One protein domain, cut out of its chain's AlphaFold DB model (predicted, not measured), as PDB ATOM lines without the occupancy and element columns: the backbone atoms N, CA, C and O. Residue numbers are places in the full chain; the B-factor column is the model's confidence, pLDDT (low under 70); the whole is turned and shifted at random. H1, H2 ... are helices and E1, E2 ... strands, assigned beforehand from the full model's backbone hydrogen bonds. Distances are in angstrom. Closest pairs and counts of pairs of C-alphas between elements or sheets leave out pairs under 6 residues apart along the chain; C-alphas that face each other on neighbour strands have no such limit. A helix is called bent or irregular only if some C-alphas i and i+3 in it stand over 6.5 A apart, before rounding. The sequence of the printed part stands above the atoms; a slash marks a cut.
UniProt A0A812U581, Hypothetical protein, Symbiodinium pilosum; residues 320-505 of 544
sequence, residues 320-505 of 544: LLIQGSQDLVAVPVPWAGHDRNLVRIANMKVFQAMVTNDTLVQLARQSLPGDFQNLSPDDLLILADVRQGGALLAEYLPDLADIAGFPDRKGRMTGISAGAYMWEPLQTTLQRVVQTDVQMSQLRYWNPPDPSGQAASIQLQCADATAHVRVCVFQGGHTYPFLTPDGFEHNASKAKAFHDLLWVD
ATOM      1  N   LEU A 320      41.793 -23.587 -25.776       94.44
ATOM      2  CA  LEU A 320      43.013 -24.315 -25.441       94.44
ATOM      3  C   LEU A 320      42.685 -25.806 -25.325       94.44
ATOM      4  O   LEU A 320      42.040 -26.234 -24.371       94.44
ATOM      5  N   LEU A 321      43.114 -26.598 -26.307       94.25
ATOM      6  CA  LEU A 321      43.024 -28.059 -26.250       94.25
ATOM      7  C   LEU A 321      44.295 -28.614 -25.609       94.25
ATOM      8  O   LEU A 321      45.393 -28.280 -26.047       94.25
ATOM      9  N   ILE A 322      44.159 -29.477 -24.608       93.62
ATOM     10  CA  ILE A 322      45.271 -30.113 -23.891       93.62
ATOM     11  C   ILE A 322      45.065 -31.624 -23.940       93.62
ATOM     12  O   ILE A 322      43.958 -32.090 -23.700       93.62
ATOM     13  N   GLN A 323      46.101 -32.404 -24.249       92.38
ATOM     14  CA  GLN A 323      45.959 -33.844 -24.473       92.38
ATOM     15  C   GLN A 323      47.175 -34.636 -23.978       92.38
ATOM     16  O   GLN A 323      48.317 -34.297 -24.301       92.38
ATOM     17  N   GLY A 324      46.930 -35.725 -23.246       91.00
ATOM     18  CA  GLY A 324      47.972 -36.689 -22.892       91.00
ATOM     19  C   GLY A 324      48.373 -37.522 -24.109       91.00
ATOM     20  O   GLY A 324      47.505 -38.063 -24.801       91.00
ATOM     21  N   SER A 325      49.672 -37.630 -24.399       90.31
ATOM     22  CA  SER A 325      50.171 -38.411 -25.542       90.31
ATOM     23  C   SER A 325      49.954 -39.919 -25.400       90.31
ATOM     24  O   SER A 325      49.862 -40.620 -26.404       90.31
ATOM     25  N   GLN A 326      49.838 -40.416 -24.167       87.94
ATOM     26  CA  GLN A 326      49.606 -41.822 -23.833       87.94
ATOM     27  C   GLN A 326      48.178 -42.076 -23.342       87.94
ATOM     28  O   GLN A 326      47.923 -43.053 -22.639       87.94
ATOM     29  N   ASP A 327      47.247 -41.180 -23.661       87.62
ATOM     30  CA  ASP A 327      45.855 -41.299 -23.252       87.62
ATOM     31  C   ASP A 327      45.206 -42.549 -23.880       87.62
ATOM     32  O   ASP A 327      44.993 -42.643 -25.090       87.62
ATOM     33  N   LEU A 328      44.932 -43.535 -23.021       82.56
ATOM     34  CA  LEU A 328      44.316 -44.815 -23.368       82.56
ATOM     35  C   LEU A 328      42.780 -44.777 -23.327       82.56
ATOM     36  O   LEU A 328      42.151 -45.803 -23.598       82.56
ATOM     37  N   VAL A 329      42.180 -43.634 -22.975       78.75
ATOM     38  CA  VAL A 329      40.730 -43.416 -22.911       78.75
ATOM     39  C   VAL A 329      40.314 -42.491 -24.054       78.75
ATOM     40  O   VAL A 329      39.790 -42.993 -25.037       78.75
ATOM     41  N   ALA A 330      40.611 -41.192 -24.003       82.31
ATOM     42  CA  ALA A 330      40.407 -40.267 -25.121       82.31
ATOM     43  C   ALA A 330      41.600 -40.351 -26.091       82.31
ATOM     44  O   ALA A 330      42.508 -39.519 -26.079       82.31
ATOM     45  N   VAL A 331      41.619 -41.415 -26.899       86.19
ATOM     46  CA  VAL A 331      42.803 -41.817 -27.674       86.19
ATOM     47  C   VAL A 331      43.203 -40.763 -28.728       86.19
ATOM     48  O   VAL A 331      42.446 -40.528 -29.672       86.19
ATOM     49  N   PRO A 332      44.412 -40.168 -28.639       89.62
ATOM     50  CA  PRO A 332      44.766 -38.959 -29.389       89.62
ATOM     51  C   PRO A 332      45.114 -39.216 -30.859       89.62
ATOM     52  O   PRO A 332      44.866 -38.353 -31.703       89.62
ATOM     53  N   VAL A 333      45.684 -40.387 -31.157       90.06
ATOM     54  CA  VAL A 333      46.013 -40.924 -32.492       90.06
ATOM     55  C   VAL A 333      45.853 -42.448 -32.451       90.06
ATOM     56  O   VAL A 333      46.048 -43.022 -31.377       90.06
ATOM     57  N   PRO A 334      45.555 -43.137 -33.572       86.31
ATOM     58  CA  PRO A 334      45.339 -44.587 -33.576       86.31
ATOM     59  C   PRO A 334      46.426 -45.381 -32.845       86.31
ATOM     60  O   PRO A 334      46.094 -46.179 -31.976       86.31
ATOM     61  N   TRP A 335      47.703 -45.089 -33.115       89.44
ATOM     62  CA  TRP A 335      48.867 -45.782 -32.548       89.44
ATOM     63  C   TRP A 335      48.986 -45.737 -31.017       89.44
ATOM     64  O   TRP A 335      49.608 -46.627 -30.439       89.44
ATOM     65  N   ALA A 336      48.376 -44.753 -30.348       89.12
ATOM     66  CA  ALA A 336      48.370 -44.670 -28.887       89.12
ATOM     67  C   ALA A 336      47.381 -45.657 -28.228       89.12
ATOM     68  O   ALA A 336      47.524 -45.961 -27.043       89.12
ATOM     69  N   GLY A 337      46.389 -46.151 -28.979       86.31
ATOM     70  CA  GLY A 337      45.281 -46.964 -28.476       86.31
ATOM     71  C   GLY A 337      45.475 -48.480 -28.588       86.31
ATOM     72  O   GLY A 337      46.569 -49.022 -28.406       86.31
ATOM     73  N   HIS A 338      44.364 -49.169 -28.858       81.31
ATOM     74  CA  HIS A 338      44.242 -50.628 -28.859       81.31
ATOM     75  C   HIS A 338      43.741 -51.168 -30.205       81.31
ATOM     76  O   HIS A 338      43.138 -50.448 -31.005       81.31
ATOM     77  N   ASP A 339      43.975 -52.454 -30.446       75.12
ATOM     78  CA  ASP A 339      43.341 -53.186 -31.536       75.12
ATOM     79  C   ASP A 339      41.891 -53.600 -31.205       75.12
ATOM     80  O   ASP A 339      41.378 -53.386 -30.103       75.12
ATOM     81  N   ARG A 340      41.219 -54.239 -32.169       67.31
ATOM     82  CA  ARG A 340      39.866 -54.808 -32.020       67.31
ATOM     83  C   ARG A 340      39.770 -55.928 -30.963       67.31
ATOM     84  O   ARG A 340      38.659 -56.308 -30.609       67.31
ATOM     85  N   ASN A 341      40.894 -56.433 -30.447       67.19
ATOM     86  CA  ASN A 341      40.981 -57.434 -29.378       67.19
ATOM     87  C   ASN A 341      41.350 -56.816 -28.010       67.19
ATOM     88  O   ASN A 341      41.552 -57.553 -27.045       67.19
ATOM     89  N   LEU A 342      41.442 -55.481 -27.920       69.00
ATOM     90  CA  LEU A 342      41.905 -54.711 -26.756       69.00
ATOM     91  C   LEU A 342      43.372 -54.967 -26.357       69.00
ATOM     92  O   LEU A 342      43.780 -54.722 -25.221       69.00
ATOM     93  N   VAL A 343      44.206 -55.392 -27.306       80.00
ATOM     94  CA  VAL A 343      45.667 -55.394 -27.171       80.00
ATOM     95  C   VAL A 343      46.186 -53.988 -27.482       80.00
ATOM     96  O   VAL A 343      45.936 -53.458 -28.564       80.00
ATOM     97  N   ARG A 344      46.929 -53.370 -26.552       85.31
ATOM     98  CA  ARG A 344      47.577 -52.062 -26.775       85.31
ATOM     99  C   ARG A 344      48.495 -52.147 -27.996       85.31
ATOM    100  O   ARG A 344      49.375 -53.009 -28.035       85.31
ATOM    101  N   ILE A 345      48.338 -51.242 -28.958       85.88
ATOM    102  CA  ILE A 345      49.028 -51.324 -30.256       85.88
ATOM    103  C   ILE A 345      50.548 -51.217 -30.097       85.88
ATOM    104  O   ILE A 345      51.286 -51.919 -30.788       85.88
ATOM    105  N   ALA A 346      51.024 -50.443 -29.117       85.62
ATOM    106  CA  ALA A 346      52.441 -50.374 -28.754       85.62
ATOM    107  C   ALA A 346      53.072 -51.756 -28.451       85.62
ATOM    108  O   ALA A 346      54.254 -51.980 -28.708       85.62
ATOM    109  N   ASN A 347      52.278 -52.724 -27.977       86.25
ATOM    110  CA  ASN A 347      52.739 -54.079 -27.665       86.25
ATOM    111  C   ASN A 347      52.752 -55.009 -28.902       86.25
ATOM    112  O   ASN A 347      53.179 -56.162 -28.808       86.25
ATOM    113  N   MET A 348      52.255 -54.558 -30.062       85.81
ATOM    114  CA  MET A 348      52.187 -55.360 -31.286       85.81
ATOM    115  C   MET A 348      53.540 -55.432 -32.001       85.81
ATOM    116  O   MET A 348      54.307 -54.472 -32.041       85.81
ATOM    117  N   LYS A 349      53.795 -56.556 -32.686       86.31
ATOM    118  CA  LYS A 349      55.034 -56.775 -33.460       86.31
ATOM    119  C   LYS A 349      55.298 -55.706 -34.528       86.31
ATOM    120  O   LYS A 349      56.459 -55.421 -34.792       86.31
ATOM    121  N   VAL A 350      54.251 -55.125 -35.124       85.25
ATOM    122  CA  VAL A 350      54.383 -54.038 -36.111       85.25
ATOM    123  C   VAL A 350      54.929 -52.760 -35.466       85.25
ATOM    124  O   VAL A 350      55.892 -52.191 -35.969       85.25
ATOM    125  N   PHE A 351      54.425 -52.370 -34.289       87.75
ATOM    126  CA  PHE A 351      54.960 -51.224 -33.555       87.75
ATOM    127  C   PHE A 351      56.386 -51.484 -33.057       87.75
ATOM    128  O   PHE A 351      57.264 -50.652 -33.243       87.75
ATOM    129  N   GLN A 352      56.656 -52.680 -32.531       89.81
ATOM    130  CA  GLN A 352      58.000 -53.067 -32.086       89.81
ATOM    131  C   GLN A 352      59.033 -53.124 -33.242       89.81
ATOM    132  O   GLN A 352      60.232 -52.938 -33.019       89.81
ATOM    133  N   ALA A 353      58.590 -53.302 -34.494       86.81
ATOM    134  CA  ALA A 353      59.432 -53.146 -35.685       86.81
ATOM    135  C   ALA A 353      59.702 -51.667 -36.045       86.81
ATOM    136  O   ALA A 353      60.791 -51.340 -36.511       86.81
ATOM    137  N   MET A 354      58.757 -50.759 -35.784       88.25
ATOM    138  CA  MET A 354      58.961 -49.307 -35.920       88.25
ATOM    139  C   MET A 354      59.883 -48.745 -34.825       88.25
ATOM    140  O   MET A 354      60.785 -47.964 -35.118       88.25
ATOM    141  N   VAL A 355      59.718 -49.211 -33.584       89.19
ATOM    142  CA  VAL A 355      60.580 -48.941 -32.411       89.19
ATOM    143  C   VAL A 355      62.047 -49.300 -32.661       89.19
ATOM    144  O   VAL A 355      62.943 -48.648 -32.131       89.19
ATOM    145  N   THR A 356      62.302 -50.314 -33.489       88.62
ATOM    146  CA  THR A 356      63.653 -50.770 -33.856       88.62
ATOM    147  C   THR A 356      64.166 -50.193 -35.184       88.62
ATOM    148  O   THR A 356      65.268 -50.531 -35.616       88.62
ATOM    149  N   ASN A 357      63.423 -49.278 -35.820       89.69
ATOM    150  CA  ASN A 357      63.884 -48.520 -36.982       89.69
ATOM    151  C   ASN A 357      64.590 -47.228 -36.534       89.69
ATOM    152  O   ASN A 357      63.949 -46.194 -36.327       89.69
ATOM    153  N   ASP A 358      65.926 -47.271 -36.463       88.75
ATOM    154  CA  ASP A 358      66.779 -46.123 -36.109       88.75
ATOM    155  C   ASP A 358      66.417 -44.837 -36.871       88.75
ATOM    156  O   ASP A 358      66.442 -43.753 -36.295       88.75
ATOM    157  N   THR A 359      66.047 -44.927 -38.154       88.94
ATOM    158  CA  THR A 359      65.722 -43.735 -38.961       88.94
ATOM    159  C   THR A 359      64.451 -43.057 -38.454       88.94
ATOM    160  O   THR A 359      64.426 -41.839 -38.284       88.94
ATOM    161  N   LEU A 360      63.414 -43.842 -38.161       89.50
ATOM    162  CA  LEU A 360      62.131 -43.341 -37.668       89.50
ATOM    163  C   LEU A 360      62.260 -42.788 -36.239       89.50
ATOM    164  O   LEU A 360      61.762 -41.701 -35.947       89.50
ATOM    165  N   VAL A 361      63.018 -43.476 -35.377       90.00
ATOM    166  CA  VAL A 361      63.339 -43.015 -34.016       90.00
ATOM    167  C   VAL A 361      64.149 -41.710 -34.040       90.00
ATOM    168  O   VAL A 361      63.895 -40.819 -33.230       90.00
ATOM    169  N   GLN A 362      65.086 -41.539 -34.981       88.69
ATOM    170  CA  GLN A 362      65.826 -40.280 -35.140       88.69
ATOM    171  C   GLN A 362      64.956 -39.146 -35.705       88.69
ATOM    172  O   GLN A 362      65.084 -38.015 -35.239       88.69
ATOM    173  N   LEU A 363      64.040 -39.418 -36.643       88.25
ATOM    174  CA  LEU A 363      63.079 -38.420 -37.138       88.25
ATOM    175  C   LEU A 363      62.139 -37.939 -36.023       88.25
ATOM    176  O   LEU A 363      61.990 -36.734 -35.815       88.25
ATOM    177  N   ALA A 364      61.579 -38.866 -35.241       90.44
ATOM    178  CA  ALA A 364      60.786 -38.544 -34.059       90.44
ATOM    179  C   ALA A 364      61.592 -37.688 -33.068       90.44
ATOM    180  O   ALA A 364      61.156 -36.598 -32.696       90.44
ATOM    181  N   ARG A 365      62.819 -38.107 -32.734       89.12
ATOM    182  CA  ARG A 365      63.747 -37.388 -31.841       89.12
ATOM    183  C   ARG A 365      64.108 -35.981 -32.327       89.12
ATOM    184  O   ARG A 365      64.288 -35.099 -31.497       89.12
ATOM    185  N   GLN A 366      64.182 -35.753 -33.639       86.19
ATOM    186  CA  GLN A 366      64.414 -34.427 -34.228       86.19
ATOM    187  C   GLN A 366      63.168 -33.524 -34.186       86.19
ATOM    188  O   GLN A 366      63.304 -32.303 -34.187       86.19
ATOM    189  N   SER A 367      61.962 -34.097 -34.104       83.38
ATOM    190  CA  SER A 367      60.712 -33.338 -33.927       83.38
ATOM    191  C   SER A 367      60.460 -32.881 -32.478       83.38
ATOM    192  O   SER A 367      59.622 -32.001 -32.234       83.38
ATOM    193  N   LEU A 368      61.179 -33.459 -31.507       81.75
ATOM    194  CA  LEU A 368      61.032 -33.196 -30.074       81.75
ATOM    195  C   LEU A 368      62.172 -32.308 -29.520       81.75
ATOM    196  O   LEU A 368      63.348 -32.582 -29.766       81.75
ATOM    197  N   PRO A 369      61.855 -31.265 -28.725       73.62
ATOM    198  CA  PRO A 369      62.833 -30.536 -27.917       73.62
ATOM    199  C   PRO A 369      63.653 -31.423 -26.967       73.62
ATOM    200  O   PRO A 369      63.254 -32.538 -26.625       73.62
ATOM    201  N   GLY A 370      64.809 -30.901 -26.539       70.25
ATOM    202  CA  GLY A 370      65.850 -31.647 -25.819       70.25
ATOM    203  C   GLY A 370      65.368 -32.408 -24.582       70.25
ATOM    204  O   GLY A 370      65.813 -33.530 -24.350       70.25
ATOM    205  N   ASP A 371      64.415 -31.840 -23.845       68.62
ATOM    206  CA  ASP A 371      63.878 -32.390 -22.591       68.62
ATOM    207  C   ASP A 371      63.275 -33.799 -22.769       68.62
ATOM    208  O   ASP A 371      63.371 -34.646 -21.882       68.62
ATOM    209  N   PHE A 372      62.731 -34.083 -23.958       72.31
ATOM    210  CA  PHE A 372      62.072 -35.347 -24.307       72.31
ATOM    211  C   PHE A 372      63.009 -36.353 -24.999       72.31
ATOM    212  O   PHE A 372      62.587 -37.434 -25.405       72.31
ATOM    213  N   GLN A 373      64.303 -36.047 -25.140       72.94
ATOM    214  CA  GLN A 373      65.253 -36.961 -25.787       72.94
ATOM    215  C   GLN A 373      65.658 -38.152 -24.901       72.94
ATOM    216  O   GLN A 373      66.197 -39.137 -25.412       72.94
ATOM    217  N   ASN A 374      65.369 -38.108 -23.600       79.94
ATOM    218  CA  ASN A 374      65.665 -39.195 -22.658       79.94
ATOM    219  C   ASN A 374      64.541 -40.244 -22.542       79.94
ATOM    220  O   ASN A 374      64.629 -41.137 -21.702       79.94
ATOM    221  N   LEU A 375      63.489 -40.141 -23.360       83.81
ATOM    222  CA  LEU A 375      62.380 -41.096 -23.372       83.81
ATOM    223  C   LEU A 375      62.739 -42.436 -24.018       83.81
ATOM    224  O   LEU A 375      63.683 -42.529 -24.814       83.81
ATOM    225  N   SER A 376      61.946 -43.467 -23.702       88.81
ATOM    226  CA  SER A 376      61.993 -44.727 -24.444       88.81
ATOM    227  C   SER A 376      61.617 -44.485 -25.916       88.81
ATOM    228  O   SER A 376      60.880 -43.535 -26.204       88.81
ATOM    229  N   PRO A 377      62.108 -45.300 -26.870       89.88
ATOM    230  CA  PRO A 377      61.750 -45.131 -28.276       89.88
ATOM    231  C   PRO A 377      60.236 -45.232 -28.514       89.88
ATOM    232  O   PRO A 377      59.704 -44.460 -29.306       89.88
ATOM    233  N   ASP A 378      59.542 -46.109 -27.786       89.94
ATOM    234  CA  ASP A 378      58.087 -46.272 -27.795       89.94
ATOM    235  C   ASP A 378      57.363 -44.967 -27.408       89.94
ATOM    236  O   ASP A 378      56.559 -44.447 -28.186       89.94
ATOM    237  N   ASP A 379      57.690 -44.392 -26.243       88.50
ATOM    238  CA  ASP A 379      57.082 -43.143 -25.754       88.50
ATOM    239  C   ASP A 379      57.385 -41.962 -26.691       88.50
ATOM    240  O   ASP A 379      56.530 -41.110 -26.941       88.50
ATOM    241  N   LEU A 380      58.613 -41.921 -27.217       91.00
ATOM    242  CA  LEU A 380      59.120 -40.889 -28.117       91.00
ATOM    243  C   LEU A 380      58.441 -40.934 -29.494       91.00
ATOM    244  O   LEU A 380      58.117 -39.877 -30.038       91.00
ATOM    245  N   LEU A 381      58.184 -42.127 -30.040       92.69
ATOM    246  CA  LEU A 381      57.431 -42.305 -31.286       92.69
ATOM    247  C   LEU A 381      55.970 -41.875 -31.117       92.69
ATOM    248  O   LEU A 381      55.474 -41.103 -31.937       92.69
ATOM    249  N   ILE A 382      55.303 -42.302 -30.038       92.50
ATOM    250  CA  ILE A 382      53.909 -41.915 -29.765       92.50
ATOM    251  C   ILE A 382      53.783 -40.402 -29.536       92.50
ATOM    252  O   ILE A 382      52.924 -39.763 -30.141       92.50
ATOM    253  N   LEU A 383      54.655 -39.790 -28.725       91.94
ATOM    254  CA  LEU A 383      54.630 -38.343 -28.485       91.94
ATOM    255  C   LEU A 383      54.877 -37.534 -29.771       91.94
ATOM    256  O   LEU A 383      54.210 -36.520 -29.997       91.94
ATOM    257  N   ALA A 384      55.796 -37.988 -30.628       92.69
ATOM    258  CA  ALA A 384      56.069 -37.352 -31.913       92.69
ATOM    259  C   ALA A 384      54.909 -37.505 -32.915       92.69
ATOM    260  O   ALA A 384      54.619 -36.552 -33.638       92.69
ATOM    261  N   ASP A 385      54.219 -38.650 -32.942       93.81
ATOM    262  CA  ASP A 385      53.055 -38.874 -33.811       93.81
ATOM    263  C   ASP A 385      51.824 -38.084 -33.344       93.81
ATOM    264  O   ASP A 385      51.177 -37.416 -34.154       93.81
ATOM    265  N   VAL A 386      51.554 -38.037 -32.031       93.69
ATOM    266  CA  VAL A 386      50.484 -37.206 -31.444       93.69
ATOM    267  C   VAL A 386      50.699 -35.727 -31.751       93.69
ATOM    268  O   VAL A 386      49.772 -35.056 -32.207       93.69
ATOM    269  N   ARG A 387      51.925 -35.212 -31.590       92.75
ATOM    270  CA  ARG A 387      52.262 -33.830 -31.975       92.75
ATOM    271  C   ARG A 387      52.169 -33.567 -33.481       92.75
ATOM    272  O   ARG A 387      52.064 -32.413 -33.880       92.75
ATOM    273  N   GLN A 388      52.184 -34.601 -34.317       93.00
ATOM    274  CA  GLN A 388      51.983 -34.495 -35.765       93.00
ATOM    275  C   GLN A 388      50.553 -34.860 -36.200       93.00
ATOM    276  O   GLN A 388      50.274 -34.892 -37.396       93.00
ATOM    277  N   GLY A 389      49.631 -35.098 -35.259       90.75
ATOM    278  CA  GLY A 389      48.227 -35.416 -35.539       90.75
ATOM    279  C   GLY A 389      47.998 -36.799 -36.160       90.75
ATOM    280  O   GLY A 389      46.987 -36.996 -36.830       90.75
ATOM    281  N   GLY A 390      48.934 -37.737 -35.973       90.12
ATOM    282  CA  GLY A 390      48.931 -39.060 -36.607       90.12
ATOM    283  C   GLY A 390      49.677 -39.121 -37.947       90.12
ATOM    284  O   GLY A 390      49.611 -40.135 -38.640       90.12
ATOM    285  N   ALA A 391      50.334 -38.028 -38.359       89.94
ATOM    286  CA  ALA A 391      50.987 -37.930 -39.665       89.94
ATOM    287  C   ALA A 391      52.380 -38.585 -39.735       89.94
ATOM    288  O   ALA A 391      52.836 -38.880 -40.837       89.94
ATOM    289  N   LEU A 392      53.056 -38.821 -38.601       90.75
ATOM    290  CA  LEU A 392      54.400 -39.420 -38.587       90.75
ATOM    291  C   LEU A 392      54.334 -40.915 -38.901       90.75
ATOM    292  O   LEU A 392      55.166 -41.436 -39.636       90.75
ATOM    293  N   LEU A 393      53.332 -41.595 -38.344       89.19
ATOM    294  CA  LEU A 393      53.123 -43.030 -38.508       89.19
ATOM    295  C   LEU A 393      52.007 -43.346 -39.525       89.19
ATOM    296  O   LEU A 393      51.496 -44.468 -39.572       89.19
ATOM    297  N   ALA A 394      51.634 -42.363 -40.355       85.88
ATOM    298  CA  ALA A 394      50.548 -42.467 -41.330       85.88
ATOM    299  C   ALA A 394      50.806 -43.507 -42.430       85.88
ATOM    300  O   ALA A 394      49.880 -44.211 -42.827       85.88
ATOM    301  N   GLU A 395      52.050 -43.645 -42.903       83.44
ATOM    302  CA  GLU A 395      52.405 -44.641 -43.929       83.44
ATOM    303  C   GLU A 395      52.314 -46.092 -43.422       83.44
ATOM    304  O   GLU A 395      52.161 -47.007 -44.228       83.44
ATOM    305  N   TYR A 396      52.315 -46.289 -42.097       82.38
ATOM    306  CA  TYR A 396      52.152 -47.586 -41.432       82.38
ATOM    307  C   TYR A 396      50.694 -47.864 -41.006       82.38
ATOM    308  O   TYR A 396      50.369 -48.980 -40.605       82.38
ATOM    309  N   LEU A 397      49.775 -46.890 -41.120       70.69
ATOM    310  CA  LEU A 397      48.343 -47.104 -40.847       70.69
ATOM    311  C   LEU A 397      47.658 -48.181 -41.720       70.69
ATOM    312  O   LEU A 397      46.698 -48.768 -41.219       70.69
ATOM    313  N   PRO A 398      48.081 -48.496 -42.966       67.44
ATOM    314  CA  PRO A 398      47.503 -49.608 -43.723       67.44
ATOM    315  C   PRO A 398      47.617 -50.956 -42.997       67.44
ATOM    316  O   PRO A 398      46.642 -51.704 -42.978       67.44
ATOM    317  N   ASP A 399      48.736 -51.214 -42.308       67.56
ATOM    318  CA  ASP A 399      48.931 -52.424 -41.491       67.56
ATOM    319  C   ASP A 399      48.016 -52.454 -40.248       67.56
ATOM    320  O   ASP A 399      47.798 -53.511 -39.653       67.56
ATOM    321  N   LEU A 400      47.458 -51.301 -39.854       65.50
ATOM    322  CA  LEU A 400      46.463 -51.188 -38.787       65.50
ATOM    323  C   LEU A 400      45.013 -51.177 -39.273       65.50
ATOM    324  O   LEU A 400      44.145 -51.483 -38.466       65.50
ATOM    325  N   ALA A 401      44.693 -50.852 -40.527       64.44
ATOM    326  CA  ALA A 401      43.297 -50.643 -40.948       64.44
ATOM    327  C   ALA A 401      42.395 -51.889 -40.764       64.44
ATOM    328  O   ALA A 401      41.201 -51.775 -40.460       64.44
ATOM    329  N   ASP A 402      42.979 -53.086 -40.865       63.16
ATOM    330  CA  ASP A 402      42.313 -54.370 -40.608       63.16
ATOM    331  C   ASP A 402      42.263 -54.762 -39.117       63.16
ATOM    332  O   ASP A 402      41.557 -55.703 -38.744       63.16
ATOM    333  N   ILE A 403      42.981 -54.047 -38.245       60.59
ATOM    334  CA  ILE A 403      43.288 -54.469 -36.870       60.59
ATOM    335  C   ILE A 403      42.824 -53.446 -35.817       60.59
ATOM    336  O   ILE A 403      42.297 -53.842 -34.780       60.59
ATOM    337  N   ALA A 404      42.951 -52.144 -36.077       54.91
ATOM    338  CA  ALA A 404      42.668 -51.054 -35.150       54.91
ATOM    339  C   ALA A 404      41.883 -49.915 -35.822       54.91
ATOM    340  O   ALA A 404      42.235 -49.426 -36.893       54.91
ATOM    341  N   GLY A 405      40.820 -49.465 -35.154       59.53
ATOM    342  CA  GLY A 405      39.976 -48.357 -35.600       59.53
ATOM    343  C   GLY A 405      39.160 -48.614 -36.875       59.53
ATOM    344  O   GLY A 405      39.073 -49.729 -37.399       59.53
ATOM    345  N   PHE A 406      38.542 -47.531 -37.347       62.22
ATOM    346  CA  PHE A 406      37.892 -47.366 -38.655       62.22
ATOM    347  C   PHE A 406      38.025 -45.882 -39.046       62.22
ATOM    348  O   PHE A 406      38.208 -45.051 -38.146       62.22
ATOM    349  N   PRO A 407      37.847 -45.496 -40.319       65.69
ATOM    350  CA  PRO A 407      37.685 -44.089 -40.685       65.69
ATOM    351  C   PRO A 407      36.507 -43.394 -39.968       65.69
ATOM    352  O   PRO A 407      35.515 -44.032 -39.586       65.69
ATOM    353  N   ASP A 408      36.626 -42.076 -39.794       60.91
ATOM    354  CA  ASP A 408      35.545 -41.131 -39.492       60.91
ATOM    355  C   ASP A 408      34.802 -40.689 -40.777       60.91
ATOM    356  O   ASP A 408      35.129 -41.129 -41.882       60.91
ATOM    357  N   ARG A 409      33.818 -39.779 -40.657       58.16
ATOM    358  CA  ARG A 409      33.081 -39.204 -41.808       58.16
ATOM    359  C   ARG A 409      33.983 -38.480 -42.838       58.16
ATOM    360  O   ARG A 409      33.519 -38.205 -43.938       58.16
ATOM    361  N   LYS A 410      35.252 -38.178 -42.515       61.47
ATOM    362  CA  LYS A 410      36.262 -37.583 -43.417       61.47
ATOM    363  C   LYS A 410      37.364 -38.579 -43.839       61.47
ATOM    364  O   LYS A 410      38.357 -38.168 -44.432       61.47
ATOM    365  N   GLY A 411      37.216 -39.876 -43.550       66.69
ATOM    366  CA  GLY A 411      38.176 -40.918 -43.937       66.69
ATOM    367  C   GLY A 411      39.371 -41.112 -42.993       66.69
ATOM    368  O   GLY A 411      40.274 -41.877 -43.319       66.69
ATOM    369  N   ARG A 412      39.409 -40.451 -41.827       71.88
ATOM    370  CA  ARG A 412      40.557 -40.481 -40.901       71.88
ATOM    371  C   ARG A 412      40.386 -41.547 -39.829       71.88
ATOM    372  O   ARG A 412      39.333 -41.623 -39.203       71.88
ATOM    373  N   MET A 413      41.420 -42.349 -39.590       75.06
ATOM    374  CA  MET A 413      41.370 -43.451 -38.623       75.06
ATOM    375  C   MET A 413      41.165 -42.952 -37.183       75.06
ATOM    376  O   MET A 413      41.919 -42.111 -36.702       75.06
ATOM    377  N   THR A 414      40.169 -43.502 -36.484       74.81
ATOM    378  CA  THR A 414      39.936 -43.264 -35.046       74.81
ATOM    379  C   THR A 414      40.772 -44.189 -34.167       74.81
ATOM    380  O   THR A 414      41.021 -45.333 -34.547       74.81
ATOM    381  N   GLY A 415      41.097 -43.757 -32.949       76.75
ATOM    382  CA  GLY A 415      41.621 -44.658 -31.919       76.75
ATOM    383  C   GLY A 415      40.544 -45.573 -31.320       76.75
ATOM    384  O   GLY A 415      39.351 -45.272 -31.408       76.75
ATOM    385  N   ILE A 416      40.970 -46.678 -30.695       74.19
ATOM    386  CA  ILE A 416      40.145 -47.525 -29.813       74.19
ATOM    387  C   ILE A 416      40.742 -47.469 -28.400       74.19
ATOM    388  O   ILE A 416      41.946 -47.688 -28.225       74.19
ATOM    389  N   SER A 417      39.917 -47.162 -27.400       72.00
ATOM    390  CA  SER A 417      40.339 -47.076 -25.998       72.00
ATOM    391  C   SER A 417      40.444 -48.433 -25.306       72.00
ATOM    392  O   SER A 417      39.965 -49.448 -25.808       72.00
ATOM    393  N   ALA A 418      41.018 -48.441 -24.100       68.81
ATOM    394  CA  ALA A 418      41.026 -49.616 -23.227       68.81
ATOM    395  C   ALA A 418      39.602 -50.129 -22.911       68.81
ATOM    396  O   ALA A 418      39.404 -51.323 -22.711       68.81
ATOM    397  N   GLY A 419      38.603 -49.236 -22.925       62.44
ATOM    398  CA  GLY A 419      37.177 -49.553 -22.780       62.44
ATOM    399  C   GLY A 419      36.449 -49.855 -24.097       62.44
ATOM    400  O   GLY A 419      35.242 -49.669 -24.161       62.44
ATOM    401  N   ALA A 420      37.160 -50.239 -25.165       60.12
ATOM    402  CA  ALA A 420      36.627 -50.529 -26.508       60.12
ATOM    403  C   ALA A 420      35.924 -49.370 -27.254       60.12
ATOM    404  O   ALA A 420      35.513 -49.540 -28.406       60.12
ATOM    405  N   TYR A 421      35.805 -48.187 -26.651       66.31
ATOM    406  CA  TYR A 421      35.177 -47.024 -27.274       66.31
ATOM    407  C   TYR A 421      36.039 -46.449 -28.408       66.31
ATOM    408  O   TYR A 421      37.269 -46.419 -28.331       66.31
ATOM    409  N   MET A 422      35.382 -45.965 -29.466       69.25
ATOM    410  CA  MET A 422      36.031 -45.329 -30.616       69.25
ATOM    411  C   MET A 422      36.046 -43.810 -30.455       69.25
ATOM    412  O   MET A 422      34.978 -43.194 -30.436       69.25
ATOM    413  N   TRP A 423      37.238 -43.216 -30.426       72.94
ATOM    414  CA  TRP A 423      37.422 -41.781 -30.179       72.94
ATOM    415  C   TRP A 423      37.965 -41.064 -31.401       72.94
ATOM    416  O   TRP A 423      38.836 -41.566 -32.121       72.94
ATOM    417  N   GLU A 424      37.437 -39.871 -31.640       76.00
ATOM    418  CA  GLU A 424      37.950 -38.994 -32.679       76.00
ATOM    419  C   GLU A 424      39.347 -38.472 -32.279       76.00
ATOM    420  O   GLU A 424      39.503 -37.990 -31.158       76.00
ATOM    421  N   PRO A 425      40.371 -38.566 -33.154       82.50
ATOM    422  CA  PRO A 425      41.724 -38.110 -32.834       82.50
ATOM    423  C   PRO A 425      41.776 -36.626 -32.452       82.50
ATOM    424  O   PRO A 425      40.965 -35.830 -32.926       82.50
ATOM    425  N   LEU A 426      42.819 -36.216 -31.725       89.56
ATOM    426  CA  LEU A 426      43.074 -34.808 -31.370       89.56
ATOM    427  C   LEU A 426      43.043 -33.887 -32.606       89.56
ATOM    428  O   LEU A 426      42.488 -32.788 -32.572       89.56
ATOM    429  N   GLN A 427      43.580 -34.377 -33.725       89.75
ATOM    430  CA  GLN A 427      43.573 -33.715 -35.032       89.75
ATOM    431  C   GLN A 427      42.149 -33.495 -35.592       89.75
ATOM    432  O   GLN A 427      41.926 -32.510 -36.298       89.75
ATOM    433  N   THR A 428      41.177 -34.356 -35.273       84.88
ATOM    434  CA  THR A 428      39.757 -34.178 -35.632       84.88
ATOM    435  C   THR A 428      39.097 -33.116 -34.761       84.88
ATOM    436  O   THR A 428      38.479 -32.198 -35.306       84.88
ATOM    437  N   THR A 429      39.271 -33.191 -33.438       86.94
ATOM    438  CA  THR A 429      38.716 -32.215 -32.485       86.94
ATOM    439  C   THR A 429      39.236 -30.806 -32.774       86.94
ATOM    440  O   THR A 429      38.450 -29.868 -32.905       86.94
ATOM    441  N   LEU A 430      40.547 -30.660 -33.003       90.56
ATOM    442  CA  LEU A 430      41.172 -29.383 -33.357       90.56
ATOM    443  C   LEU A 430      40.597 -28.782 -34.648       90.56
ATOM    444  O   LEU A 430      40.323 -27.584 -34.696       90.56
ATOM    445  N   GLN A 431      40.353 -29.596 -35.680       88.50
ATOM    446  CA  GLN A 431      39.709 -29.110 -36.902       88.50
ATOM    447  C   GLN A 431      38.260 -28.659 -36.690       88.50
ATOM    448  O   GLN A 431      37.840 -27.718 -37.350       88.50
ATOM    449  N   ARG A 432      37.486 -29.299 -35.806       84.88
ATOM    450  CA  ARG A 432      36.100 -28.883 -35.517       84.88
ATOM    451  C   ARG A 432      36.021 -27.599 -34.693       84.88
ATOM    452  O   ARG A 432      35.131 -26.776 -34.911       84.88
ATOM    453  N   VAL A 433      37.003 -27.381 -33.819       89.25
ATOM    454  CA  VAL A 433      37.202 -26.107 -33.118       89.25
ATOM    455  C   VAL A 433      37.579 -24.985 -34.100       89.25
ATOM    456  O   VAL A 433      37.000 -23.904 -34.047       89.25
ATOM    457  N   VAL A 434      38.518 -25.237 -35.021       90.25
ATOM    458  CA  VAL A 434      39.064 -24.222 -35.949       90.25
ATOM    459  C   VAL A 434      38.234 -24.030 -37.232       90.25
ATOM    460  O   VAL A 434      38.323 -22.983 -37.867       90.25
ATOM    461  N   GLN A 435      37.440 -25.026 -37.629       84.44
ATOM    462  CA  GLN A 435      36.682 -25.101 -38.891       84.44
ATOM    463  C   GLN A 435      37.502 -24.986 -40.190       84.44
ATOM    464  O   GLN A 435      36.972 -24.702 -41.262       84.44
ATOM    465  N   THR A 436      38.802 -25.289 -40.132       84.62
ATOM    466  CA  THR A 436      39.651 -25.488 -41.320       84.62
ATOM    467  C   THR A 436      40.632 -26.644 -41.102       84.62
ATOM    468  O   THR A 436      40.831 -27.100 -39.972       84.62
ATOM    469  N   ASP A 437      41.243 -27.144 -42.181       85.56
ATOM    470  CA  ASP A 437      42.238 -28.220 -42.128       85.56
ATOM    471  C   ASP A 437      43.579 -27.746 -41.534       85.56
ATOM    472  O   ASP A 437      44.546 -27.460 -42.242       85.56
ATOM    473  N   VAL A 438      43.658 -27.706 -40.202       87.69
ATOM    474  CA  VAL A 438      44.927 -27.563 -39.473       87.69
ATOM    475  C   VAL A 438      45.789 -28.802 -39.720       87.69
ATOM    476  O   VAL A 438      45.344 -29.910 -39.428       87.69
ATOM    477  N   GLN A 439      47.026 -28.634 -40.195       91.06
ATOM    478  CA  GLN A 439      48.013 -29.718 -40.284       91.06
ATOM    479  C   GLN A 439      48.934 -29.678 -39.061       91.06
ATOM    480  O   GLN A 439      49.851 -28.857 -39.008       91.06
ATOM    481  N   MET A 440      48.709 -30.554 -38.075       93.00
ATOM    482  CA  MET A 440      49.482 -30.542 -36.822       93.00
ATOM    483  C   MET A 440      50.994 -30.718 -37.036       93.00
ATOM    484  O   MET A 440      51.787 -30.072 -36.354       93.00
ATOM    485  N   SER A 441      51.405 -31.485 -38.049       90.81
ATOM    486  CA  SER A 441      52.813 -31.653 -38.442       90.81
ATOM    487  C   SER A 441      53.521 -30.373 -38.913       90.81
ATOM    488  O   SER A 441      54.750 -30.327 -38.906       90.81
ATOM    489  N   GLN A 442      52.784 -29.318 -39.281       92.00
ATOM    490  CA  GLN A 442      53.352 -28.008 -39.625       92.00
ATOM    491  C   GLN A 442      53.396 -27.031 -38.434       92.00
ATOM    492  O   GLN A 442      53.995 -25.955 -38.538       92.00
ATOM    493  N   LEU A 443      52.773 -27.374 -37.300       92.06
ATOM    494  CA  LEU A 443      52.677 -26.487 -36.144       92.06
ATOM    495  C   LEU A 443      54.017 -26.373 -35.403       92.06
ATOM    496  O   LEU A 443      54.696 -27.352 -35.095       92.06
ATOM    497  N   ARG A 444      54.399 -25.137 -35.074       90.38
ATOM    498  CA  ARG A 444      55.669 -24.831 -34.401       90.38
ATOM    499  C   ARG A 444      55.510 -24.873 -32.888       90.38
ATOM    500  O   ARG A 444      55.392 -23.806 -32.284       90.38
ATOM    501  N   TYR A 445      55.550 -26.073 -32.318       88.38
ATOM    502  CA  TYR A 445      55.491 -26.310 -30.873       88.38
ATOM    503  C   TYR A 445      56.569 -25.557 -30.076       88.38
ATOM    504  O   TYR A 445      57.688 -25.343 -30.550       88.38
ATOM    505  N   TRP A 446      56.212 -25.166 -28.855       85.75
ATOM    506  CA  TRP A 446      57.038 -24.480 -27.867       85.75
ATOM    507  C   TRP A 446      56.649 -24.929 -26.446       85.75
ATOM    508  O   TRP A 446      55.485 -25.227 -26.182       85.75
ATOM    509  N   ASN A 447      57.615 -24.994 -25.525       81.75
ATOM    510  CA  ASN A 447      57.321 -25.193 -24.101       81.75
ATOM    511  C   ASN A 447      56.739 -23.874 -23.546       81.75
ATOM    512  O   ASN A 447      57.301 -22.819 -23.870       81.75
ATOM    513  N   PRO A 448      55.658 -23.893 -22.742       77.00
ATOM    514  CA  PRO A 448      55.129 -22.694 -22.097       77.00
ATOM    515  C   PRO A 448      56.175 -21.913 -21.286       77.00
ATOM    516  O   PRO A 448      57.144 -22.509 -20.806       77.00
ATOM    517  N   PRO A 449      56.009 -20.584 -21.134       68.38
ATOM    518  CA  PRO A 449      56.832 -19.809 -20.221       68.38
ATOM    519  C   PRO A 449      56.622 -20.312 -18.790       68.38
ATOM    520  O   PRO A 449      55.557 -20.819 -18.446       68.38
ATOM    521  N   ASP A 450      57.647 -20.159 -17.957       64.94
ATOM    522  CA  ASP A 450      57.624 -20.643 -16.580       64.94
ATOM    523  C   ASP A 450      57.724 -19.469 -15.588       64.94
ATOM    524  O   ASP A 450      58.821 -19.154 -15.117       64.94
ATOM    525  N   PRO A 451      56.611 -18.761 -15.304       53.41
ATOM    526  CA  PRO A 451      56.622 -17.583 -14.436       53.41
ATOM    527  C   PRO A 451      56.886 -17.915 -12.958       53.41
ATOM    528  O   PRO A 451      57.271 -17.025 -12.201       53.41
ATOM    529  N   SER A 452      56.700 -19.173 -12.541       52.88
ATOM    530  CA  SER A 452      56.862 -19.638 -11.155       52.88
ATOM    531  C   SER A 452      58.083 -20.547 -10.929       52.88
ATOM    532  O   SER A 452      58.409 -20.852  -9.781       52.88
ATOM    533  N   GLY A 453      58.781 -20.960 -11.993       54.34
ATOM    534  CA  GLY A 453      59.880 -21.936 -11.943       54.34
ATOM    535  C   GLY A 453      59.405 -23.380 -11.735       54.34
ATOM    536  O   GLY A 453      60.141 -24.194 -11.177       54.34
ATOM    537  N   GLN A 454      58.155 -23.672 -12.103       52.16
ATOM    538  CA  GLN A 454      57.450 -24.929 -11.860       52.16
ATOM    539  C   GLN A 454      56.710 -25.480 -13.094       52.16
ATOM    540  O   GLN A 454      56.449 -26.683 -13.130       52.16
ATOM    541  N   ALA A 455      56.418 -24.690 -14.133       48.88
ATOM    542  CA  ALA A 455      55.803 -25.179 -15.378       48.88
ATOM    543  C   ALA A 455      56.683 -26.220 -16.104       48.88
ATOM    544  O   ALA A 455      56.164 -27.149 -16.728       48.88
ATOM    545  N   ALA A 456      58.008 -26.155 -15.932       52.38
ATOM    546  CA  ALA A 456      58.938 -27.199 -16.366       52.38
ATOM    547  C   ALA A 456      58.637 -28.599 -15.782       52.38
ATOM    548  O   ALA A 456      59.045 -29.601 -16.370       52.38
ATOM    549  N   SER A 457      57.900 -28.703 -14.666       58.12
ATOM    550  CA  SER A 457      57.508 -29.991 -14.071       58.12
ATOM    551  C   SER A 457      56.339 -30.693 -14.776       58.12
ATOM    552  O   SER A 457      56.085 -31.861 -14.489       58.12
ATOM    553  N   ILE A 458      55.643 -30.000 -15.685       65.31
ATOM    554  CA  ILE A 458      54.381 -30.446 -16.303       65.31
ATOM    555  C   ILE A 458      54.610 -31.122 -17.675       65.31
ATOM    556  O   ILE A 458      53.719 -31.766 -18.219       65.31
ATOM    557  N   GLN A 459      55.816 -31.006 -18.252       75.81
ATOM    558  CA  GLN A 459      56.194 -31.638 -19.533       75.81
ATOM    559  C   GLN A 459      55.197 -31.377 -20.689       75.81
ATOM    560  O   GLN A 459      54.960 -32.230 -21.547       75.81
ATOM    561  N   LEU A 460      54.621 -30.172 -20.713       83.12
ATOM    562  CA  LEU A 460      53.624 -29.718 -21.683       83.12
ATOM    563  C   LEU A 460      54.285 -28.964 -22.848       83.12
ATOM    564  O   LEU A 460      55.151 -28.115 -22.639       83.12
ATOM    565  N   GLN A 461      53.845 -29.228 -24.079       87.31
ATOM    566  CA  GLN A 461      54.286 -28.522 -25.286       87.31
ATOM    567  C   GLN A 461      53.080 -27.979 -26.045       87.31
ATOM    568  O   GLN A 461      52.196 -28.750 -26.409       87.31
ATOM    569  N   CYS A 462      53.061 -26.683 -26.341       90.56
ATOM    570  CA  CYS A 462      51.930 -25.988 -26.954       90.56
ATOM    571  C   CYS A 462      52.263 -25.444 -28.344       90.56
ATOM    572  O   CYS A 462      53.411 -25.119 -28.634       90.56
ATOM    573  N   ALA A 463      51.257 -25.321 -29.205       92.06
ATOM    574  CA  ALA A 463      51.361 -24.657 -30.496       92.06
ATOM    575  C   ALA A 463      50.086 -23.873 -30.830       92.06
ATOM    576  O   ALA A 463      48.967 -24.312 -30.561       92.06
ATOM    577  N   ASP A 464      50.267 -22.719 -31.463       92.75
ATOM    578  CA  ASP A 464      49.190 -21.868 -31.957       92.75
ATOM    579  C   ASP A 464      48.656 -22.438 -33.284       92.75
ATOM    580  O   ASP A 464      49.379 -22.482 -34.281       92.75
ATOM    581  N   ALA A 465      47.403 -22.899 -33.291       91.44
ATOM    582  CA  ALA A 465      46.708 -23.374 -34.490       91.44
ATOM    583  C   ALA A 465      45.993 -22.221 -35.219       91.44
ATOM    584  O   ALA A 465      45.929 -22.203 -36.446       91.44
ATOM    585  N   THR A 466      45.507 -21.231 -34.463       90.06
ATOM    586  CA  THR A 466      45.102 -19.901 -34.947       90.06
ATOM    587  C   THR A 466      45.540 -18.837 -33.929       90.06
ATOM    588  O   THR A 466      46.169 -19.158 -32.924       90.06
ATOM    589  N   ALA A 467      45.180 -17.565 -34.140       85.12
ATOM    590  CA  ALA A 467      45.384 -16.509 -33.140       85.12
ATOM    591  C   ALA A 467      44.609 -16.744 -31.821       85.12
ATOM    592  O   ALA A 467      45.018 -16.232 -30.778       85.12
ATOM    593  N   HIS A 468      43.521 -17.523 -31.864       87.69
ATOM    594  CA  HIS A 468      42.622 -17.775 -30.729       87.69
ATOM    595  C   HIS A 468      42.551 -19.253 -30.316       87.69
ATOM    596  O   HIS A 468      42.014 -19.559 -29.258       87.69
ATOM    597  N   VAL A 469      43.095 -20.181 -31.111       91.81
ATOM    598  CA  VAL A 469      43.066 -21.620 -30.813       91.81
ATOM    599  C   VAL A 469      44.480 -22.157 -30.646       91.81
ATOM    600  O   VAL A 469      45.315 -22.028 -31.546       91.81
ATOM    601  N   ARG A 470      44.738 -22.794 -29.504       93.00
ATOM    602  CA  ARG A 470      46.019 -23.417 -29.155       93.00
ATOM    603  C   ARG A 470      45.814 -24.899 -28.860       93.00
ATOM    604  O   ARG A 470      44.806 -25.288 -28.274       93.00
ATOM    605  N   VAL A 471      46.775 -25.721 -29.266       94.12
ATOM    606  CA  VAL A 471      46.810 -27.158 -28.974       94.12
ATOM    607  C   VAL A 471      48.079 -27.490 -28.206       94.12
ATOM    608  O   VAL A 471      49.175 -27.114 -28.618       94.12
ATOM    609  N   CYS A 472      47.937 -28.209 -27.100       93.06
ATOM    610  CA  CYS A 472      49.035 -28.649 -26.263       93.06
ATOM    611  C   CYS A 472      49.016 -30.164 -26.068       93.06
ATOM    612  O   CYS A 472      47.965 -30.782 -25.911       93.06
ATOM    613  N   VAL A 473      50.206 -30.754 -26.047       91.69
ATOM    614  CA  VAL A 473      50.432 -32.178 -25.805       91.69
ATOM    615  C   VAL A 473      51.387 -32.305 -24.626       91.69
ATOM    616  O   VAL A 473      52.423 -31.639 -24.617       91.69
ATOM    617  N   PHE A 474      51.057 -33.143 -23.646       88.25
ATOM    618  CA  PHE A 474      51.966 -33.502 -22.554       88.25
ATOM    619  C   PHE A 474      52.287 -34.993 -22.569       88.25
ATOM    620  O   PHE A 474      51.561 -35.805 -23.151       88.25
ATOM    621  N   GLN A 475      53.384 -35.358 -21.915       84.94
ATOM    622  CA  GLN A 475      53.720 -36.751 -21.666       84.94
ATOM    623  C   GLN A 475      52.882 -37.291 -20.499       84.94
ATOM    624  O   GLN A 475      53.236 -37.128 -19.336       84.94
ATOM    625  N   GLY A 476      51.770 -37.956 -20.808       83.88
ATOM    626  CA  GLY A 476      50.907 -38.554 -19.792       83.88
ATOM    627  C   GLY A 476      49.652 -39.207 -20.361       83.88
ATOM    628  O   GLY A 476      49.472 -39.269 -21.579       83.88
ATOM    629  N   GLY A 477      48.824 -39.741 -19.461       85.19
ATOM    630  CA  GLY A 477      47.601 -40.483 -19.776       85.19
ATOM    631  C   GLY A 477      46.335 -39.620 -19.811       85.19
ATOM    632  O   GLY A 477      46.379 -38.433 -20.121       85.19
ATOM    633  N   HIS A 478      45.197 -40.234 -19.476       82.56
ATOM    634  CA  HIS A 478      43.874 -39.604 -19.498       82.56
ATOM    635  C   HIS A 478      43.606 -38.729 -18.266       82.56
ATOM    636  O   HIS A 478      42.814 -39.089 -17.398       82.56
ATOM    637  N   THR A 479      44.299 -37.603 -18.130       78.88
ATOM    638  CA  THR A 479      44.279 -36.834 -16.877       78.88
ATOM    639  C   THR A 479      44.663 -35.364 -17.083       78.88
ATOM    640  O   THR A 479      44.980 -34.954 -18.200       78.88
ATOM    641  N   TYR A 480      44.619 -34.550 -16.027       80.56
ATOM    642  CA  TYR A 480      45.200 -33.207 -16.063       80.56
ATOM    643  C   TYR A 480      46.740 -33.287 -16.047       80.56
ATOM    644  O   TYR A 480      47.284 -34.121 -15.327       80.56
ATOM    645  N   PRO A 481      47.472 -32.411 -16.765       74.25
ATOM    646  CA  PRO A 481      48.931 -32.504 -16.925       74.25
ATOM    647  C   PRO A 481      49.789 -32.545 -15.648       74.25
ATOM    648  O   PRO A 481      50.967 -32.889 -15.723       74.25
ATOM    649  N   PHE A 482      49.243 -32.166 -14.491       71.56
ATOM    650  CA  PHE A 482      49.944 -32.204 -13.205       71.56
ATOM    651  C   PHE A 482      49.798 -33.537 -12.448       71.56
ATOM    652  O   PHE A 482      50.623 -33.821 -11.579       71.56
ATOM    653  N   LEU A 483      48.783 -34.341 -12.784       59.00
ATOM    654  CA  LEU A 483      48.413 -35.581 -12.098       59.00
ATOM    655  C   LEU A 483      49.301 -36.762 -12.534       59.00
ATOM    656  O   LEU A 483      49.689 -36.878 -13.700       59.00
ATOM    657  N   THR A 484      49.632 -37.656 -11.602       56.00
ATOM    658  CA  THR A 484      50.402 -38.880 -11.870       56.00
ATOM    659  C   THR A 484      49.568 -39.904 -12.662       56.00
ATOM    660  O   THR A 484      48.348 -39.757 -12.777       56.00
ATOM    661  N   PRO A 485      50.182 -40.950 -13.260       43.75
ATOM    662  CA  PRO A 485      49.472 -41.883 -14.148       43.75
ATOM    663  C   PRO A 485      48.321 -42.678 -13.507       43.75
ATOM    664  O   PRO A 485      47.495 -43.228 -14.229       43.75
ATOM    665  N   ASP A 486      48.271 -42.746 -12.178       42.69
ATOM    666  CA  ASP A 486      47.198 -43.320 -11.359       42.69
ATOM    667  C   ASP A 486      46.082 -42.318 -10.996       42.69
ATOM    668  O   ASP A 486      45.088 -42.710 -10.389       42.69
ATOM    669  N   GLY A 487      46.210 -41.053 -11.411       45.28
ATOM    670  CA  GLY A 487      45.159 -40.031 -11.366       45.28
ATOM    671  C   GLY A 487      45.347 -38.920 -10.330       45.28
ATOM    672  O   GLY A 487      44.605 -37.949 -10.374       45.28
ATOM    673  N   PHE A 488      46.325 -39.008  -9.429       49.84
ATOM    674  CA  PHE A 488      46.406 -38.138  -8.248       49.84
ATOM    675  C   PHE A 488      47.619 -37.202  -8.300       49.84
ATOM    676  O   PHE A 488      48.576 -37.444  -9.020       49.84
ATOM    677  N   GLU A 489      47.616 -36.110  -7.540       55.41
ATOM    678  CA  GLU A 489      48.859 -35.409  -7.213       55.41
ATOM    679  C   GLU A 489      48.754 -34.818  -5.813       55.41
ATOM    680  O   GLU A 489      47.898 -33.984  -5.522       55.41
ATOM    681  N   HIS A 490      49.648 -35.270  -4.940       52.28
ATOM    682  CA  HIS A 490      49.739 -34.803  -3.562       52.28
ATOM    683  C   HIS A 490      50.706 -33.608  -3.432       52.28
ATOM    684  O   HIS A 490      50.782 -32.981  -2.377       52.28
ATOM    685  N   ASN A 491      51.445 -33.264  -4.496       58.88
ATOM    686  CA  ASN A 491      52.249 -32.052  -4.588       58.88
ATOM    687  C   ASN A 491      51.469 -30.879  -5.216       58.88
ATOM    688  O   ASN A 491      51.539 -30.637  -6.426       58.88
ATOM    689  N   ALA A 492      50.826 -30.086  -4.356       60.53
ATOM    690  CA  ALA A 492      50.086 -28.872  -4.715       60.53
ATOM    691  C   ALA A 492      50.865 -27.881  -5.612       60.53
ATOM    692  O   ALA A 492      50.252 -27.144  -6.380       60.53
ATOM    693  N   SER A 493      52.207 -27.880  -5.589       62.19
ATOM    694  CA  SER A 493      53.011 -26.984  -6.437       62.19
ATOM    695  C   SER A 493      52.779 -27.229  -7.939       62.19
ATOM    696  O   SER A 493      52.722 -26.290  -8.730       62.19
ATOM    697  N   LYS A 494      52.588 -28.491  -8.350       69.06
ATOM    698  CA  LYS A 494      52.308 -28.838  -9.751       69.06
ATOM    699  C   LYS A 494      50.894 -28.433 -10.166       69.06
ATOM    700  O   LYS A 494      50.720 -27.899 -11.260       69.06
ATOM    701  N   ALA A 495      49.909 -28.655  -9.290       78.00
ATOM    702  CA  ALA A 495      48.535 -28.201  -9.498       78.00
ATOM    703  C   ALA A 495      48.507 -26.674  -9.662       78.00
ATOM    704  O   ALA A 495      48.005 -26.171 -10.663       78.00
ATOM    705  N   LYS A 496      49.175 -25.933  -8.765       82.00
ATOM    706  CA  LYS A 496      49.321 -24.478  -8.877       82.00
ATOM    707  C   LYS A 496      49.960 -24.053 -10.202       82.00
ATOM    708  O   LYS A 496      49.435 -23.163 -10.856       82.00
ATOM    709  N   ALA A 497      51.048 -24.690 -10.633       80.81
ATOM    710  CA  ALA A 497      51.706 -24.347 -11.896       80.81
ATOM    711  C   ALA A 497      50.820 -24.612 -13.135       80.81
ATOM    712  O   ALA A 497      50.915 -23.886 -14.126       80.81
ATOM    713  N   PHE A 498      49.922 -25.600 -13.076       85.12
ATOM    714  CA  PHE A 498      48.899 -25.816 -14.102       85.12
ATOM    715  C   PHE A 498      47.781 -24.762 -14.042       85.12
ATOM    716  O   PHE A 498      47.358 -24.245 -15.077       85.12
ATOM    717  N   HIS A 499      47.335 -24.391 -12.843       88.56
ATOM    718  CA  HIS A 499      46.324 -23.352 -12.662       88.56
ATOM    719  C   HIS A 499      46.840 -21.948 -12.990       88.56
ATOM    720  O   HIS A 499      46.084 -21.170 -13.551       88.56
ATOM    721  N   ASP A 500      48.119 -21.637 -12.759       86.31
ATOM    722  CA  ASP A 500      48.752 -20.394 -13.221       86.31
ATOM    723  C   ASP A 500      48.705 -20.297 -14.756       86.31
ATOM    724  O   ASP A 500      48.287 -19.278 -15.306       86.31
ATOM    725  N   LEU A 501      49.046 -21.389 -15.451       86.12
ATOM    726  CA  LEU A 501      48.992 -21.485 -16.912       86.12
ATOM    727  C   LEU A 501      47.563 -21.295 -17.462       86.12
ATOM    728  O   LEU A 501      47.365 -20.617 -18.473       86.12
ATOM    729  N   LEU A 502      46.561 -21.894 -16.812       89.88
ATOM    730  CA  LEU A 502      45.165 -21.776 -17.233       89.88
ATOM    731  C   LEU A 502      44.536 -20.433 -16.843       89.88
ATOM    732  O   LEU A 502      43.892 -19.797 -17.672       89.88
ATOM    733  N   TRP A 503      44.696 -19.993 -15.598       89.81
ATOM    734  CA  TRP A 503      44.042 -18.804 -15.060       89.81
ATOM    735  C   TRP A 503      44.713 -17.518 -15.530       89.81
ATOM    736  O   TRP A 503      44.056 -16.661 -16.123       89.81
ATOM    737  N   VAL A 504      46.022 -17.388 -15.299       84.31
ATOM    738  CA  VAL A 504      46.759 -16.141 -15.531       84.31
ATOM    739  C   VAL A 504      47.047 -15.960 -17.018       84.31
ATOM    740  O   VAL A 504      46.630 -14.960 -17.601       84.31
ATOM    741  N   ASP A 505      47.720 -16.923 -17.650       82.31
ATOM    742  CA  ASP A 505      48.138 -16.788 -19.050       82.31
ATOM    743  C   ASP A 505      46.968 -16.968 -20.026       82.31
ATOM    744  O   ASP A 505      46.783 -16.167 -20.947       82.31
TER     745      ASP A 505
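What this domain is: This is residues 320 to 505 of the 544 residues of the protein "Hypothetical protein" of Symbiodinium pilosum (UniProt A0A812U581). A small sheet of three strands, E1, E3 and E2, has two helices, H4 and H6, over one face; H2 packs on H4 away from the sheet, and the short H5 and the longest helix, H7, lie toward opposite ends of the domain. Long loops join and wrap these parts: 76 of the 186 printed residues are in named elements, under half. Along the printed part the seven named helices and three named strands run E1 H1 H2 H3 H4 H5 H6 E2 E3 H7, and the sheet, in the order E1 E3 E2, is mixed. The class is mixed, helices and strands; the whole is compact, with a radius of gyration of the C-alphas of 16.1 A and spans of 47 by 35 by 32 A.

Where its parts are: E1, residues 320 to 324, begins at C-alpha 320 (43.013, -24.315, -25.441). H1 is residues 349 to 355, H2 residues 358 to 367, 14.3 A long, and H3 residues 370 to 374. H3 is irregular: C-alphas 371 and 374 are 7.0 A apart. H4, residues 377 to 387, is 15.2 A long and begins at C-alpha 377 (61.750, -45.131, -28.276). H5 is residues 398 to 401 and H6 residues 426 to 434. E2, residues 460 to 464, and E3, residues 469 to 474, 17.0 A long, form a hairpin. H7, residues 492 to 505, is 18.8 A long and ends at C-alpha 505 (48.138, -16.788, -19.050).

How they stand to each other: E1 and E3 are parallel, with N 321 and O 470 at 2.9 A; E3 and E2 are antiparallel, with N 463 and O 471 at 2.8 A. H4 and H6 are on the same face of the sheet, two layers, helices on one face of a sheet. H4 is over E3 at a height of 10.4 A, H6 at 9.5 A over E1 and, only just, E3, on which 3 of its C-alphas fall. H2 and H4 touch at Ala 364 and Ala 384, C-alphas 5.3 A apart, at a steep tilt of 45 degrees, the same way. H1 and H4 only just touch, with 3 pairs of C-alphas within 8 A, the closest Val 355 and Pro 377. H3 is close to H4 but not clearly touching, as H5 is to H1. H7 is not on the sheet. Every O i to N i+4 pair is within hydrogen-bond range in H1, H2, H4 and H6, 9 of 10 in H7, and 0 of 1 in H3, where 1 of 2 O i to N i+3 pairs is; H5 is too short for such a pair.

The domain as a whole: The C-alphas farthest apart, of Asp 402 and Ser 452, are 47.8 A apart. The printed part has no cut. The links E1 to H1, H5 to H6, H6 to E2 and E3 to H7 are long. The mean pLDDT of the printed part is 79.7; 45 residues are under 70, among them 398 to 411, 449 to 458 and 483 to 494.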